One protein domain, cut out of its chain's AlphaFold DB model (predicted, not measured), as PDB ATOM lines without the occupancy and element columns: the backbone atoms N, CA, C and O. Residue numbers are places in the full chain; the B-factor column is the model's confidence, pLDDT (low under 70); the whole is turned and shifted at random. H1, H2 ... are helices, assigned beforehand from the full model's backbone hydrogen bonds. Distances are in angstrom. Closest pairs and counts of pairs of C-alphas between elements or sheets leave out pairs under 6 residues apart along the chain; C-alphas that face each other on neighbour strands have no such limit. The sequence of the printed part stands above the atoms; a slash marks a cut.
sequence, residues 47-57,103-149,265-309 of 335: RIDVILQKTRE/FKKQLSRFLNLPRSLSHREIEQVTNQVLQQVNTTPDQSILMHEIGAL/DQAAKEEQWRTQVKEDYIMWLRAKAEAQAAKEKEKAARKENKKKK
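What this domain is: This is residues 47 to 57, 103 to 149 and 265 to 309 of the 335 residues of an uncharacterized protein of Aphanomyces euteiches (UniProt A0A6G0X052). One long straight helix, H5, makes the long axis, and the four short helices H1 to H4 cluster round its middle part, leaving both its ends sticking out. H3 and H2 cross H5, H1 packs on H3, and H4 is only loosely placed by H5. The printed part has 103 residues with five named helices, H1 to H5 along the chain, and no named strand: all helix. It is loose, a rod of 65 by 30 by 22 A with a radius of gyration of the C-alphas of 16.9 A.

How they stand to each other: H5, residues 265 to 308, touches H3, residues 119 to 132, about perpendicular at 73 degrees; their closest C-alphas, Thr 126 and Leu 285, are 6.9 A apart. With residues 274 to 281 alone H5 touches H2, residues 103 to 110, at a steep tilt of 49 degrees, opposite ways; the closest C-alphas, Leu 107 and Val 277, are 6.5 A apart. H1, residues 47 to 57, touches H3 at a steep tilt of 51 degrees, the closest C-alphas being Thr 55 and Val 129, 6.4 A apart. H4, residues 140 to 149, is close to H5 but not clearly touching, with C-alphas 146 and 286 7.6 A apart. In these five helices every O i to N i+4 pair is within hydrogen-bond range.

Where its parts are: H5 runs 64.3 A from C-alpha 265 at (88.344, 168.355, 155.742) to C-alpha 308 at (138.944, 130.015, 145.464). H3 is 20.2 A long, H1 15.2 A, H4 14.1 A and H2 10.2 A. H1 begins at C-alpha 47 (116.538, 166.451, 151.549).

The domain as a whole: C-alphas 265 and 309, the two farthest apart, are 66.0 A apart. Cuts leave gaps of 18.5 A between C-alphas 57 and 103 and 29.8 A between 149 and 265. Of the links printed whole, H2 to H3 and H3 to H4 are short. Residues 132 to 149 and 294 have pLDDT under 70.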
ATOM      1  N   ARG A  47     115.849 167.475 152.343       71.25
ATOM      2  CA  ARG A  47     116.538 166.451 151.549       71.25
ATOM      3  C   ARG A  47     115.556 165.526 150.845       71.25
ATOM      4  O   ARG A  47     115.790 165.196 149.683       71.25
ATOM      5  N   ILE A  48     114.448 165.156 151.493       74.31
ATOM      6  CA  ILE A  48     113.385 164.407 150.815       74.31
ATOM      7  C   ILE A  48     112.794 165.239 149.676       74.31
ATOM      8  O   ILE A  48     112.606 164.723 148.578       74.31
ATOM      9  N   ASP A  49     112.549 166.525 149.900       80.06
ATOM     10  CA  ASP A  49     111.977 167.400 148.879       80.06
ATOM     11  C   ASP A  49     112.924 167.557 147.677       80.06
ATOM     12  O   ASP A  49     112.469 167.550 146.534       80.06
ATOM     13  N   VAL A  50     114.245 167.590 147.904       81.12
ATOM     14  CA  VAL A  50     115.250 167.534 146.826       81.12
ATOM     15  C   VAL A  50     115.160 166.222 146.043       81.12
ATOM     16  O   VAL A  50     115.201 166.254 144.812       81.12
ATOM     17  N   ILE A  51     115.004 165.078 146.720       80.31
ATOM     18  CA  ILE A  51     114.822 163.778 146.056       80.31
ATOM     19  C   ILE A  51     113.547 163.798 145.208       80.31
ATOM     20  O   ILE A  51     113.606 163.472 144.029       80.31
ATOM     21  N   LEU A  52     112.419 164.242 145.763       84.88
ATOM     22  CA  LEU A  52     111.142 164.327 145.048       84.88
ATOM     23  C   LEU A  52     111.213 165.254 143.833       84.88
ATOM     24  O   LEU A  52     110.703 164.920 142.760       84.88
ATOM     25  N   GLN A  53     111.872 166.399 143.982       85.25
ATOM     26  CA  GLN A  53     112.085 167.344 142.894       85.25
ATOM     27  C   GLN A  53     112.954 166.726 141.791       85.25
ATOM     28  O   GLN A  53     112.612 166.826 140.614       85.25
ATOM     29  N   LYS A  54     114.022 166.006 142.154       84.06
ATOM     30  CA  LYS A  54     114.859 165.274 141.192       84.06
ATOM     31  C   LYS A  54     114.097 164.157 140.491       84.06
ATOM     32  O   LYS A  54     114.205 164.015 139.275       84.06
ATOM     33  N   THR A  55     113.283 163.403 141.223       86.75
ATOM     34  CA  THR A  55     112.404 162.378 140.656       86.75
ATOM     35  C   THR A  55     111.464 162.978 139.616       86.75
ATOM     36  O   THR A  55     111.328 162.417 138.528       86.75
ATOM     37  N   ARG A  56     110.851 164.132 139.913       89.06
ATOM     38  CA  ARG A  56     110.001 164.863 138.964       89.06
ATOM     39  C   ARG A  56     110.781 165.277 137.716       89.06
ATOM     40  O   ARG A  56     110.309 165.015 136.615       89.06
ATOM     41  N   GLU A  57     111.952 165.889 137.880       87.88
ATOM     42  CA  GLU A  57     112.804 166.332 136.765       87.88
ATOM     43  C   GLU A  57     113.170 165.169 135.833       87.88
ATOM     44  O   GLU A  57     112.992 165.261 134.619       87.88
ATOM     45  N   PHE A 103     100.468 152.370 143.056       86.12
ATOM     46  CA  PHE A 103     101.578 153.196 143.510       86.12
ATOM     47  C   PHE A 103     102.109 154.115 142.402       86.12
ATOM     48  O   PHE A 103     102.215 155.322 142.598       86.12
ATOM     49  N   LYS A 104     102.340 153.597 141.186       89.50
ATOM     50  CA  LYS A 104     102.766 154.410 140.028       89.50
ATOM     51  C   LYS A 104     101.799 155.555 139.734       89.50
ATOM     52  O   LYS A 104     102.234 156.685 139.506       89.50
ATOM     53  N   LYS A 105     100.490 155.279 139.742       87.12
ATOM     54  CA  LYS A 105      99.451 156.296 139.506       87.12
ATOM     55  C   LYS A 105      99.437 157.341 140.624       87.12
ATOM     56  O   LYS A 105      99.392 158.533 140.329       87.12
ATOM     57  N   GLN A 106      99.518 156.911 141.883       90.25
ATOM     58  CA  GLN A 106      99.587 157.804 143.044       90.25
ATOM     59  C   GLN A 106     100.830 158.693 142.999       90.25
ATOM     60  O   GLN A 106     100.699 159.908 143.096       90.25
ATOM     61  N   LEU A 107     102.006 158.112 142.755       89.88
ATOM     62  CA  LEU A 107     103.263 158.844 142.630       89.88
ATOM     63  C   LEU A 107     103.225 159.834 141.460       89.88
ATOM     64  O   LEU A 107     103.666 160.968 141.600       89.88
ATOM     65  N   SER A 108     102.643 159.448 140.323       90.69
ATOM     66  CA  SER A 108     102.513 160.347 139.167       90.69
ATOM     67  C   SER A 108     101.628 161.556 139.477       90.69
ATOM     68  O   SER A 108     101.980 162.678 139.117       90.69
ATOM     69  N   ARG A 109     100.508 161.336 140.186       90.56
ATOM     70  CA  ARG A 109      99.634 162.418 140.670       90.56
ATOM     71  C   ARG A 109     100.347 163.285 141.700       90.56
ATOM     72  O   ARG A 109     100.274 164.499 141.612       90.56
ATOM     73  N   PHE A 110     101.072 162.679 142.635       90.88
ATOM     74  CA  PHE A 110     101.814 163.388 143.678       90.88
ATOM     75  C   PHE A 110     102.930 164.271 143.099       90.88
ATOM     76  O   PHE A 110     103.128 165.412 143.514       90.88
ATOM     77  N   LEU A 111     103.633 163.773 142.081       89.75
ATOM     78  CA  LEU A 111     104.673 164.514 141.374       89.75
ATOM     79  C   LEU A 111     104.115 165.519 140.353       89.75
ATOM     80  O   LEU A 111     104.911 166.274 139.799       89.75
ATOM     81  N   ASN A 112     102.796 165.582 140.133       90.25
ATOM     82  CA  ASN A 112     102.145 166.402 139.102       90.25
ATOM     83  C   ASN A 112     102.728 166.163 137.697       90.25
ATOM     84  O   ASN A 112     103.077 167.104 136.983       90.25
ATOM     85  N   LEU A 113     102.891 164.894 137.316       89.19
ATOM     86  CA  LEU A 113     103.390 164.543 135.987       89.19
ATOM     87  C   LEU A 113     102.284 164.667 134.922       89.19
ATOM     88  O   LEU A 113     101.131 164.351 135.223       89.19
ATOM     89  N   PRO A 114     102.622 165.062 133.675       84.62
ATOM     90  CA  PRO A 114     101.659 165.180 132.574       84.62
ATOM     91  C   PRO A 114     100.888 163.889 132.279       84.62
ATOM     92  O   PRO A 114      99.705 163.928 131.951       84.62
ATOM     93  N   ARG A 115     101.553 162.737 132.419       86.62
ATOM     94  CA  ARG A 115     100.946 161.409 132.292       86.62
ATOM     95  C   ARG A 115     101.427 160.471 133.388       86.62
ATOM     96  O   ARG A 115     102.486 160.690 133.987       86.62
ATOM     97  N   SER A 116     100.683 159.388 133.616       87.00
ATOM     98  CA  SER A 116     101.120 158.343 134.541       87.00
ATOM     99  C   SER A 116     102.390 157.649 134.055       87.00
ATOM    100  O   SER A 116     102.548 157.377 132.863       87.00
ATOM    101  N   LEU A 117     103.268 157.339 135.005       86.50
ATOM    102  CA  LEU A 117     104.485 156.573 134.770       86.50
ATOM    103  C   LEU A 117     104.156 155.127 134.392       86.50
ATOM    104  O   LEU A 117     103.399 154.442 135.089       86.50
ATOM    105  N   SER A 118     104.782 154.646 133.321       87.25
ATOM    106  CA  SER A 118     104.786 153.224 132.973       87.25
ATOM    107  C   SER A 118     105.656 152.426 133.957       87.25
ATOM    108  O   SER A 118     106.453 152.986 134.714       87.25
ATOM    109  N   HIS A 119     105.517 151.091 133.974       84.50
ATOM    110  CA  HIS A 119     106.362 150.245 134.833       84.50
ATOM    111  C   HIS A 119     107.852 150.410 134.499       84.50
ATOM    112  O   HIS A 119     108.682 150.589 135.386       84.50
ATOM    113  N   ARG A 120     108.180 150.447 133.207       86.31
ATOM    114  CA  ARG A 120     109.547 150.667 132.734       86.31
ATOM    115  C   ARG A 120     110.090 152.031 133.166       86.31
ATOM    116  O   ARG A 120     111.240 152.125 133.586       86.31
ATOM    117  N   GLU A 121     109.276 153.079 133.086       88.44
ATOM    118  CA  GLU A 121     109.687 154.428 133.477       88.44
ATOM    119  C   GLU A 121     109.952 154.546 134.967       88.44
ATOM    120  O   GLU A 121     110.982 155.098 135.336       88.44
ATOM    121  N   ILE A 122     109.083 154.012 135.833       88.56
ATOM    122  CA  ILE A 122     109.327 154.104 137.277       88.56
ATOM    123  C   ILE A 122     110.626 153.389 137.665       88.56
ATOM    124  O   ILE A 122     111.360 153.884 138.520       88.56
ATOM    125  N   GLU A 123     110.964 152.277 137.010       89.25
ATOM    126  CA  GLU A 123     112.242 151.602 137.229       89.25
ATOM    127  C   GLU A 123     113.426 152.432 136.727       89.25
ATOM    128  O   GLU A 123     114.426 152.559 137.432       89.25
ATOM    129  N   GLN A 124     113.320 153.037 135.542       86.00
ATOM    130  CA  GLN A 124     114.362 153.912 134.999       86.00
ATOM    131  C   GLN A 124     114.578 155.158 135.862       86.00
ATOM    132  O   GLN A 124     115.722 155.466 136.193       86.00
ATOM    133  N   VAL A 125     113.499 155.828 136.273       86.81
ATOM    134  CA  VAL A 125     113.530 156.965 137.201       86.81
ATOM    135  C   VAL A 125     114.189 156.536 138.506       86.81
ATOM    136  O   VAL A 125     115.143 157.169 138.937       86.81
ATOM    137  N   THR A 126     113.746 155.424 139.099       86.50
ATOM    138  CA  THR A 126     114.311 154.907 140.355       86.50
ATOM    139  C   THR A 126     115.808 154.641 140.223       86.50
ATOM    140  O   THR A 126     116.584 155.065 141.071       86.50
ATOM    141  N   ASN A 127     116.243 153.992 139.141       84.94
ATOM    142  CA  ASN A 127     117.657 153.712 138.913       84.94
ATOM    143  C   ASN A 127     118.481 154.994 138.735       84.94
ATOM    144  O   ASN A 127     119.571 155.083 139.289       84.94
ATOM    145  N   GLN A 128     117.975 155.985 137.994       84.25
ATOM    146  CA  GLN A 128     118.663 157.264 137.810       84.25
ATOM    147  C   GLN A 128     118.729 158.069 139.110       84.25
ATOM    148  O   GLN A 128     119.785 158.613 139.421       84.25
ATOM    149  N   VAL A 129     117.646 158.095 139.892       84.25
ATOM    150  CA  VAL A 129     117.618 158.717 141.222       84.25
ATOM    151  C   VAL A 129     118.657 158.051 142.118       84.25
ATOM    152  O   VAL A 129     119.525 158.737 142.637       84.25
ATOM    153  N   LEU A 130     118.651 156.719 142.233       79.62
ATOM    154  CA  LEU A 130     119.625 155.992 143.052       79.62
ATOM    155  C   LEU A 130     121.070 156.214 142.576       79.62
ATOM    156  O   LEU A 130     121.964 156.371 143.398       79.62
ATOM    157  N   GLN A 131     121.322 156.285 141.266       77.06
ATOM    158  CA  GLN A 131     122.655 156.576 140.727       77.06
ATOM    159  C   GLN A 131     123.120 157.999 141.044       77.06
ATOM    160  O   GLN A 131     124.255 158.185 141.470       77.06
ATOM    161  N   GLN A 132     122.258 158.999 140.859       69.69
ATOM    162  CA  GLN A 132     122.578 160.400 141.154       69.69
ATOM    163  C   GLN A 132     122.688 160.659 142.665       69.69
ATOM    164  O   GLN A 132     123.446 161.522 143.097       69.69
ATOM    165  N   VAL A 133     121.983 159.870 143.478       61.66
ATOM    166  CA  VAL A 133     122.078 159.859 144.947       61.66
ATOM    167  C   VAL A 133     123.296 159.059 145.451       61.66
ATOM    168  O   VAL A 133     123.605 159.117 146.634       61.66
ATOM    169  N   ASN A 134     124.029 158.359 144.579       53.47
ATOM    170  CA  ASN A 134     125.247 157.618 144.937       53.47
ATOM    171  C   ASN A 134     126.558 158.336 144.539       53.47
ATOM    172  O   ASN A 134     127.634 157.890 144.936       53.47
ATOM    173  N   THR A 135     126.516 159.401 143.730       51.97
ATOM    174  CA  THR A 135     127.706 160.007 143.086       51.97
ATOM    175  C   THR A 135     128.241 161.284 143.747       51.97
ATOM    176  O   THR A 135     129.203 161.870 143.249       51.97
ATOM    177  N   THR A 136     127.694 161.711 144.885       42.50
ATOM    178  CA  THR A 136     128.071 162.955 145.584       42.50
ATOM    179  C   THR A 136     128.854 162.632 146.871       42.50
ATOM    180  O   THR A 136     128.411 161.809 147.670       42.50
ATOM    181  N   PRO A 137     130.023 163.255 147.123       40.97
ATOM    182  CA  PRO A 137     130.985 162.815 148.149       40.97
ATOM    183  C   PRO A 137     130.522 162.912 149.618       40.97
ATOM    184  O   PRO A 137     131.166 162.320 150.480       40.97
ATOM    185  N   ASP A 138     129.395 163.566 149.913       46.44
ATOM    186  CA  ASP A 138     128.777 163.595 151.253       46.44
ATOM    187  C   ASP A 138     127.810 162.412 151.521       46.44
ATOM    188  O   ASP A 138     127.183 162.337 152.574       46.44
ATOM    189  N   GLN A 139     127.671 161.442 150.606       47.06
ATOM    190  CA  GLN A 139     126.576 160.449 150.617       47.06
ATOM    191  C   GLN A 139     126.859 159.097 151.293       47.06
ATOM    192  O   GLN A 139     125.943 158.280 151.396       47.06
ATOM    193  N   SER A 140     128.047 158.863 151.869       43.56
ATOM    194  CA  SER A 140     128.174 157.768 152.859       43.56
ATOM    195  C   SER A 140     127.355 158.059 154.124       43.56
ATOM    196  O   SER A 140     126.932 157.132 154.811       43.56
ATOM    197  N   ILE A 141     127.063 159.345 154.365       41.91
ATOM    198  CA  ILE A 141     126.160 159.819 155.409       41.91
ATOM    199  C   ILE A 141     124.725 159.476 155.024       41.91
ATOM    200  O   ILE A 141     124.057 158.902 155.854       41.91
ATOM    201  N   LEU A 142     124.272 159.673 153.779       49.84
ATOM    202  CA  LEU A 142     122.874 159.443 153.373       49.84
ATOM    203  C   LEU A 142     122.437 157.970 153.340       49.84
ATOM    204  O   LEU A 142     121.280 157.687 153.618       49.84
ATOM    205  N   MET A 143     123.331 157.016 153.071       48.72
ATOM    206  CA  MET A 143     123.009 155.587 153.226       48.72
ATOM    207  C   MET A 143     122.934 155.187 154.716       48.72
ATOM    208  O   MET A 143     122.077 154.397 155.106       48.72
ATOM    209  N   HIS A 144     123.786 155.793 155.556       47.50
ATOM    210  CA  HIS A 144     123.707 155.714 157.020       47.50
ATOM    211  C   HIS A 144     122.526 156.511 157.595       47.50
ATOM    212  O   HIS A 144     122.034 156.163 158.657       47.50
ATOM    213  N   GLU A 145     122.061 157.550 156.903       48.41
ATOM    214  CA  GLU A 145     120.993 158.466 157.306       48.41
ATOM    215  C   GLU A 145     119.654 157.880 156.894       48.41
ATOM    216  O   GLU A 145     118.768 157.834 157.721       48.41
ATOM    217  N   ILE A 146     119.517 157.283 155.703       50.25
ATOM    218  CA  ILE A 146     118.395 156.394 155.369       50.25
ATOM    219  C   ILE A 146     118.276 155.282 156.424       50.25
ATOM    220  O   ILE A 146     117.155 154.952 156.790       50.25
ATOM    221  N   GLY A 147     119.405 154.773 156.939       48.66
ATOM    222  CA  GLY A 147     119.484 153.871 158.094       48.66
ATOM    223  C   GLY A 147     119.100 154.504 159.444       48.66
ATOM    224  O   GLY A 147     118.367 153.900 160.209       48.66
ATOM    225  N   ALA A 148     119.546 155.723 159.749       47.38
ATOM    226  CA  ALA A 148     119.236 156.423 161.004       47.38
ATOM    227  C   ALA A 148     117.780 156.932 161.058       47.38
ATOM    228  O   ALA A 148     117.150 156.941 162.108       47.38
ATOM    229  N   LEU A 149     117.210 157.258 159.897       49.62
ATOM    230  CA  LEU A 149     115.801 157.576 159.657       49.62
ATOM    231  C   LEU A 149     114.887 156.339 159.720       49.62
ATOM    232  O   LEU A 149     113.703 156.439 159.393       49.62
ATOM    233  N   ASP A 265      88.250 169.811 155.601       78.62
ATOM    234  CA  ASP A 265      88.344 168.355 155.742       78.62
ATOM    235  C   ASP A 265      88.934 167.696 154.480       78.62
ATOM    236  O   ASP A 265      89.656 166.701 154.571       78.62
ATOM    237  N   GLN A 266      88.648 168.236 153.289       79.50
ATOM    238  CA  GLN A 266      89.264 167.791 152.035       79.50
ATOM    239  C   GLN A 266      90.748 168.159 151.962       79.50
ATOM    240  O   GLN A 266      91.553 167.304 151.597       79.50
ATOM    241  N   ALA A 267      91.119 169.379 152.357       81.19
ATOM    242  CA  ALA A 267      92.514 169.811 152.403       81.19
ATOM    243  C   ALA A 267      93.338 168.952 153.377       81.19
ATOM    244  O   ALA A 267      94.423 168.492 153.024       81.19
ATOM    245  N   ALA A 268      92.790 168.643 154.556       83.81
ATOM    246  CA  ALA A 268      93.434 167.765 155.531       83.81
ATOM    247  C   ALA A 268      93.624 166.336 154.991       83.81
ATOM    248  O   ALA A 268      94.689 165.739 155.151       83.81
ATOM    249  N   LYS A 269      92.617 165.783 154.298       85.81
ATOM    250  CA  LYS A 269      92.732 164.471 153.638       85.81
ATOM    251  C   LYS A 269      93.770 164.477 152.517       85.81
ATOM    252  O   LYS A 269      94.480 163.489 152.342       85.81
ATOM    253  N   GLU A 270      93.863 165.564 151.755       84.69
ATOM    254  CA  GLU A 270      94.875 165.703 150.710       84.69
ATOM    255  C   GLU A 270      96.288 165.771 151.303       84.69
ATOM    256  O   GLU A 270      97.195 165.117 150.794       84.69
ATOM    257  N   GLU A 271      96.480 166.507 152.397       84.12
ATOM    258  CA  GLU A 271      97.768 166.597 153.091       84.12
ATOM    259  C   GLU A 271      98.207 165.245 153.672       84.12
ATOM    260  O   GLU A 271      99.359 164.833 153.498       84.12
ATOM    261  N   GLN A 272      97.276 164.498 154.273       83.50
ATOM    262  CA  GLN A 272      97.524 163.128 154.730       83.50
ATOM    263  C   GLN A 272      97.913 162.209 153.568       83.50
ATOM    264  O   GLN A 272      98.905 161.487 153.658       83.50
ATOM    265  N   TRP A 273      97.185 162.273 152.449       90.62
ATOM    266  CA  TRP A 273      97.510 161.493 151.254       90.62
ATOM    267  C   TRP A 273      98.893 161.846 150.691       90.62
ATOM    268  O   TRP A 273      99.659 160.957 150.321       90.62
ATOM    269  N   ARG A 274      99.248 163.136 150.651       85.25
ATOM    270  CA  ARG A 274     100.573 163.597 150.211       85.25
ATOM    271  C   ARG A 274     101.685 163.058 151.106       85.25
ATOM    272  O   ARG A 274     102.708 162.615 150.590       85.25
ATOM    273  N   THR A 275     101.473 163.080 152.417       82.88
ATOM    274  CA  THR A 275     102.428 162.546 153.399       82.88
ATOM    275  C   THR A 275     102.611 161.043 153.210       82.88
ATOM    276  O   THR A 275     103.738 160.582 153.050       82.88
ATOM    277  N   GLN A 276     101.511 160.299 153.071       83.44
ATOM    278  CA  GLN A 276     101.539 158.859 152.825       83.44
ATOM    279  C   GLN A 276     102.294 158.497 151.536       83.44
ATOM    280  O   GLN A 276     103.195 157.666 151.556       83.44
ATOM    281  N   VAL A 277     101.986 159.146 150.405       86.69
ATOM    282  CA  VAL A 277     102.666 158.844 149.129       86.69
ATOM    283  C   VAL A 277     104.156 159.196 149.183       86.69
ATOM    284  O   VAL A 277     104.977 158.499 148.581       86.69
ATOM    285  N   LYS A 278     104.521 160.260 149.911       84.94
ATOM    286  CA  LYS A 278     105.918 160.636 150.165       84.94
ATOM    287  C   LYS A 278     106.643 159.535 150.944       84.94
ATOM    288  O   LYS A 278     107.715 159.111 150.515       84.94
ATOM    289  N   GLU A 279     106.056 159.039 152.030       81.19
ATOM    290  CA  GLU A 279     106.604 157.939 152.836       81.19
ATOM    291  C   GLU A 279     106.731 156.635 152.036       81.19
ATOM    292  O   GLU A 279     107.817 156.048 151.988       81.19
ATOM    293  N   ASP A 280     105.670 156.237 151.328       82.62
ATOM    294  CA  ASP A 280     105.643 155.039 150.482       82.62
ATOM    295  C   ASP A 280     106.740 155.088 149.408       82.62
ATOM    296  O   ASP A 280     107.420 154.093 149.143       82.62
ATOM    297  N   TYR A 281     106.978 156.260 148.810       85.62
ATOM    298  CA  TYR A 281     108.035 156.425 147.814       85.62
ATOM    299  C   TYR A 281     109.440 156.315 148.400       85.62
ATOM    300  O   TYR A 281     110.313 155.693 147.788       85.62
ATOM    301  N   ILE A 282     109.672 156.850 149.596       81.62
ATOM    302  CA  ILE A 282     110.954 156.662 150.276       81.62
ATOM    303  C   ILE A 282     111.165 155.193 150.643       81.62
ATOM    304  O   ILE A 282     112.258 154.663 150.433       81.62
ATOM    305  N   MET A 283     110.126 154.502 151.110       77.88
ATOM    306  CA  MET A 283     110.187 153.070 151.403       77.88
ATOM    307  C   MET A 283     110.472 152.237 150.145       77.88
ATOM    308  O   MET A 283     111.323 151.345 150.166       77.88
ATOM    309  N   TRP A 284     109.848 152.584 149.021       84.81
ATOM    310  CA  TRP A 284     110.135 151.986 147.717       84.81
ATOM    311  C   TRP A 284     111.606 152.157 147.314       84.81
ATOM    312  O   TRP A 284     112.262 151.189 146.914       84.81
ATOM    313  N   LEU A 285     112.156 153.370 147.446       82.19
ATOM    314  CA  LEU A 285     113.565 153.638 147.147       82.19
ATOM    315  C   LEU A 285     114.507 152.843 148.064       82.19
ATOM    316  O   LEU A 285     115.498 152.298 147.572       82.19
ATOM    317  N   ARG A 286     114.175 152.712 149.359       73.62
ATOM    318  CA  ARG A 286     114.918 151.883 150.329       73.62
ATOM    319  C   ARG A 286     114.980 150.427 149.883       73.62
ATOM    320  O   ARG A 286     116.071 149.884 149.719       73.62
ATOM    321  N   ALA A 287     113.824 149.826 149.605       74.88
ATOM    322  CA  ALA A 287     113.736 148.435 149.175       74.88
ATOM    323  C   ALA A 287     114.518 148.187 147.872       74.88
ATOM    324  O   ALA A 287     115.218 147.183 147.731       74.88
ATOM    325  N   LYS A 288     114.454 149.123 146.914       82.50
ATOM    326  CA  LYS A 288     115.198 149.020 145.651       82.50
ATOM    327  C   LYS A 288     116.710 149.157 145.852       82.50
ATOM    328  O   LYS A 288     117.455 148.390 145.239       82.50
ATOM    329  N   ALA A 289     117.165 150.068 146.712       78.81
ATOM    330  CA  ALA A 289     118.579 150.221 147.045       78.81
ATOM    331  C   ALA A 289     119.134 148.982 147.769       78.81
ATOM    332  O   ALA A 289     120.187 148.463 147.393       78.81
ATOM    333  N   GLU A 290     118.400 148.448 148.747       72.25
ATOM    334  CA  GLU A 290     118.785 147.230 149.465       72.25
ATOM    335  C   GLU A 290     118.848 146.021 148.527       72.25
ATOM    336  O   GLU A 290     119.836 145.282 148.522       72.25
ATOM    337  N   ALA A 291     117.854 145.860 147.649       74.31
ATOM    338  CA  ALA A 291     117.858 144.807 146.642       74.31
ATOM    339  C   ALA A 291     119.047 144.930 145.669       74.31
ATOM    340  O   ALA A 291     119.612 143.913 145.249       74.31
ATOM    341  N   GLN A 292     119.456 146.150 145.302       75.75
ATOM    342  CA  GLN A 292     120.659 146.382 144.493       75.75
ATOM    343  C   GLN A 292     121.933 146.003 145.260       75.75
ATOM    344  O   GLN A 292     122.737 145.222 144.745       75.75
ATOM    345  N   ALA A 293     122.083 146.461 146.505       72.12
ATOM    346  CA  ALA A 293     123.231 146.141 147.350       72.12
ATOM    347  C   ALA A 293     123.349 144.629 147.626       72.12
ATOM    348  O   ALA A 293     124.447 144.066 147.581       72.12
ATOM    349  N   ALA A 294     122.227 143.939 147.851       67.50
ATOM    350  CA  ALA A 294     122.184 142.488 148.018       67.50
ATOM    351  C   ALA A 294     122.678 141.759 146.757       67.50
ATOM    352  O   ALA A 294     123.537 140.876 146.844       67.50
ATOM    353  N   LYS A 295     122.220 142.183 145.569       76.75
ATOM    354  CA  LYS A 295     122.691 141.640 144.281       76.75
ATOM    355  C   LYS A 295     124.187 141.876 144.065       76.75
ATOM    356  O   LYS A 295     124.872 141.022 143.501       76.75
ATOM    357  N   GLU A 296     124.719 143.021 144.482       77.56
ATOM    358  CA  GLU A 296     126.154 143.312 144.385       77.56
ATOM    359  C   GLU A 296     126.990 142.446 145.326       77.56
ATOM    360  O   GLU A 296     127.987 141.858 144.887       77.56
ATOM    361  N   LYS A 297     126.550 142.287 146.580       75.25
ATOM    362  CA  LYS A 297     127.172 141.376 147.551       75.25
ATOM    363  C   LYS A 297     127.184 139.937 147.032       75.25
ATOM    364  O   LYS A 297     128.228 139.286 147.066       75.25
ATOM    365  N   GLU A 298     126.077 139.461 146.463       77.44
ATOM    366  CA  GLU A 298     125.996 138.125 145.865       77.44
ATOM    367  C   GLU A 298     126.970 137.967 144.682       77.44
ATOM    368  O   GLU A 298     127.715 136.985 144.592       77.44
ATOM    369  N   LYS A 299     127.040 138.961 143.784       82.44
ATOM    370  CA  LYS A 299     128.000 138.967 142.667       82.44
ATOM    371  C   LYS A 299     129.448 138.952 143.161       82.44
ATOM    372  O   LYS A 299     130.275 138.248 142.572       82.44
ATOM    373  N   ALA A 300     129.766 139.710 144.210       80.56
ATOM    374  CA  ALA A 300     131.091 139.737 144.822       80.56
ATOM    375  C   ALA A 300     131.449 138.373 145.432       80.56
ATOM    376  O   ALA A 300     132.488 137.810 145.075       80.56
ATOM    377  N   ALA A 301     130.546 137.782 146.220       79.19
ATOM    378  CA  ALA A 301     130.710 136.445 146.789       79.19
ATOM    379  C   ALA A 301     130.879 135.371 145.699       79.19
ATOM    380  O   ALA A 301     131.749 134.502 145.786       79.19
ATOM    381  N   ARG A 302     130.120 135.456 144.596       82.12
ATOM    382  CA  ARG A 302     130.271 134.555 143.440       82.12
ATOM    383  C   ARG A 302     131.638 134.702 142.769       82.12
ATOM    384  O   ARG A 302     132.226 133.696 142.369       82.12
ATOM    385  N   LYS A 303     132.155 135.927 142.620       80.19
ATOM    386  CA  LYS A 303     133.504 136.180 142.078       80.19
ATOM    387  C   LYS A 303     134.588 135.649 143.014       80.19
ATOM    388  O   LYS A 303     135.539 135.035 142.539       80.19
ATOM    389  N   GLU A 304     134.438 135.832 144.319       78.12
ATOM    390  CA  GLU A 304     135.365 135.305 145.319       78.12
ATOM    391  C   GLU A 304     135.389 133.768 145.313       78.12
ATOM    392  O   GLU A 304     136.456 133.161 145.225       78.12
ATOM    393  N   ASN A 305     134.218 133.129 145.262       73.31
ATOM    394  CA  ASN A 305     134.101 131.677 145.124       73.31
ATOM    395  C   ASN A 305     134.712 131.148 143.819       73.31
ATOM    396  O   ASN A 305     135.241 130.038 143.801       73.31
ATOM    397  N   LYS A 306     134.685 131.922 142.725       73.75
ATOM    398  CA  LYS A 306     135.404 131.568 141.488       73.75
ATOM    399  C   LYS A 306     136.922 131.629 141.666       73.75
ATOM    400  O   LYS A 306     137.605 130.763 141.138       73.75
ATOM    401  N   LYS A 307     137.443 132.606 142.417       74.62
ATOM    402  CA  LYS A 307     138.886 132.731 142.702       74.62
ATOM    403  C   LYS A 307     139.409 131.606 143.604       74.62
ATOM    404  O   LYS A 307     140.543 131.183 143.436       74.62
ATOM    405  N   LYS A 308     138.585 131.106 144.535       72.94
ATOM    406  CA  LYS A 308     138.944 130.015 145.464       72.94
ATOM    407  C   LYS A 308     138.943 128.617 144.822       72.94
ATOM    408  O   LYS A 308     139.497 127.685 145.400       72.94
ATOM    409  N   LYS A 309     138.331 128.434 143.648       81.69
ATOM    410  CA  LYS A 309     138.300 127.137 142.950       81.69
ATOM    411  C   LYS A 309     139.557 126.962 142.099       81.69
ATOM    412  O   LYS A 309     139.826 127.782 141.223       81.69
TER     413      LYS A 309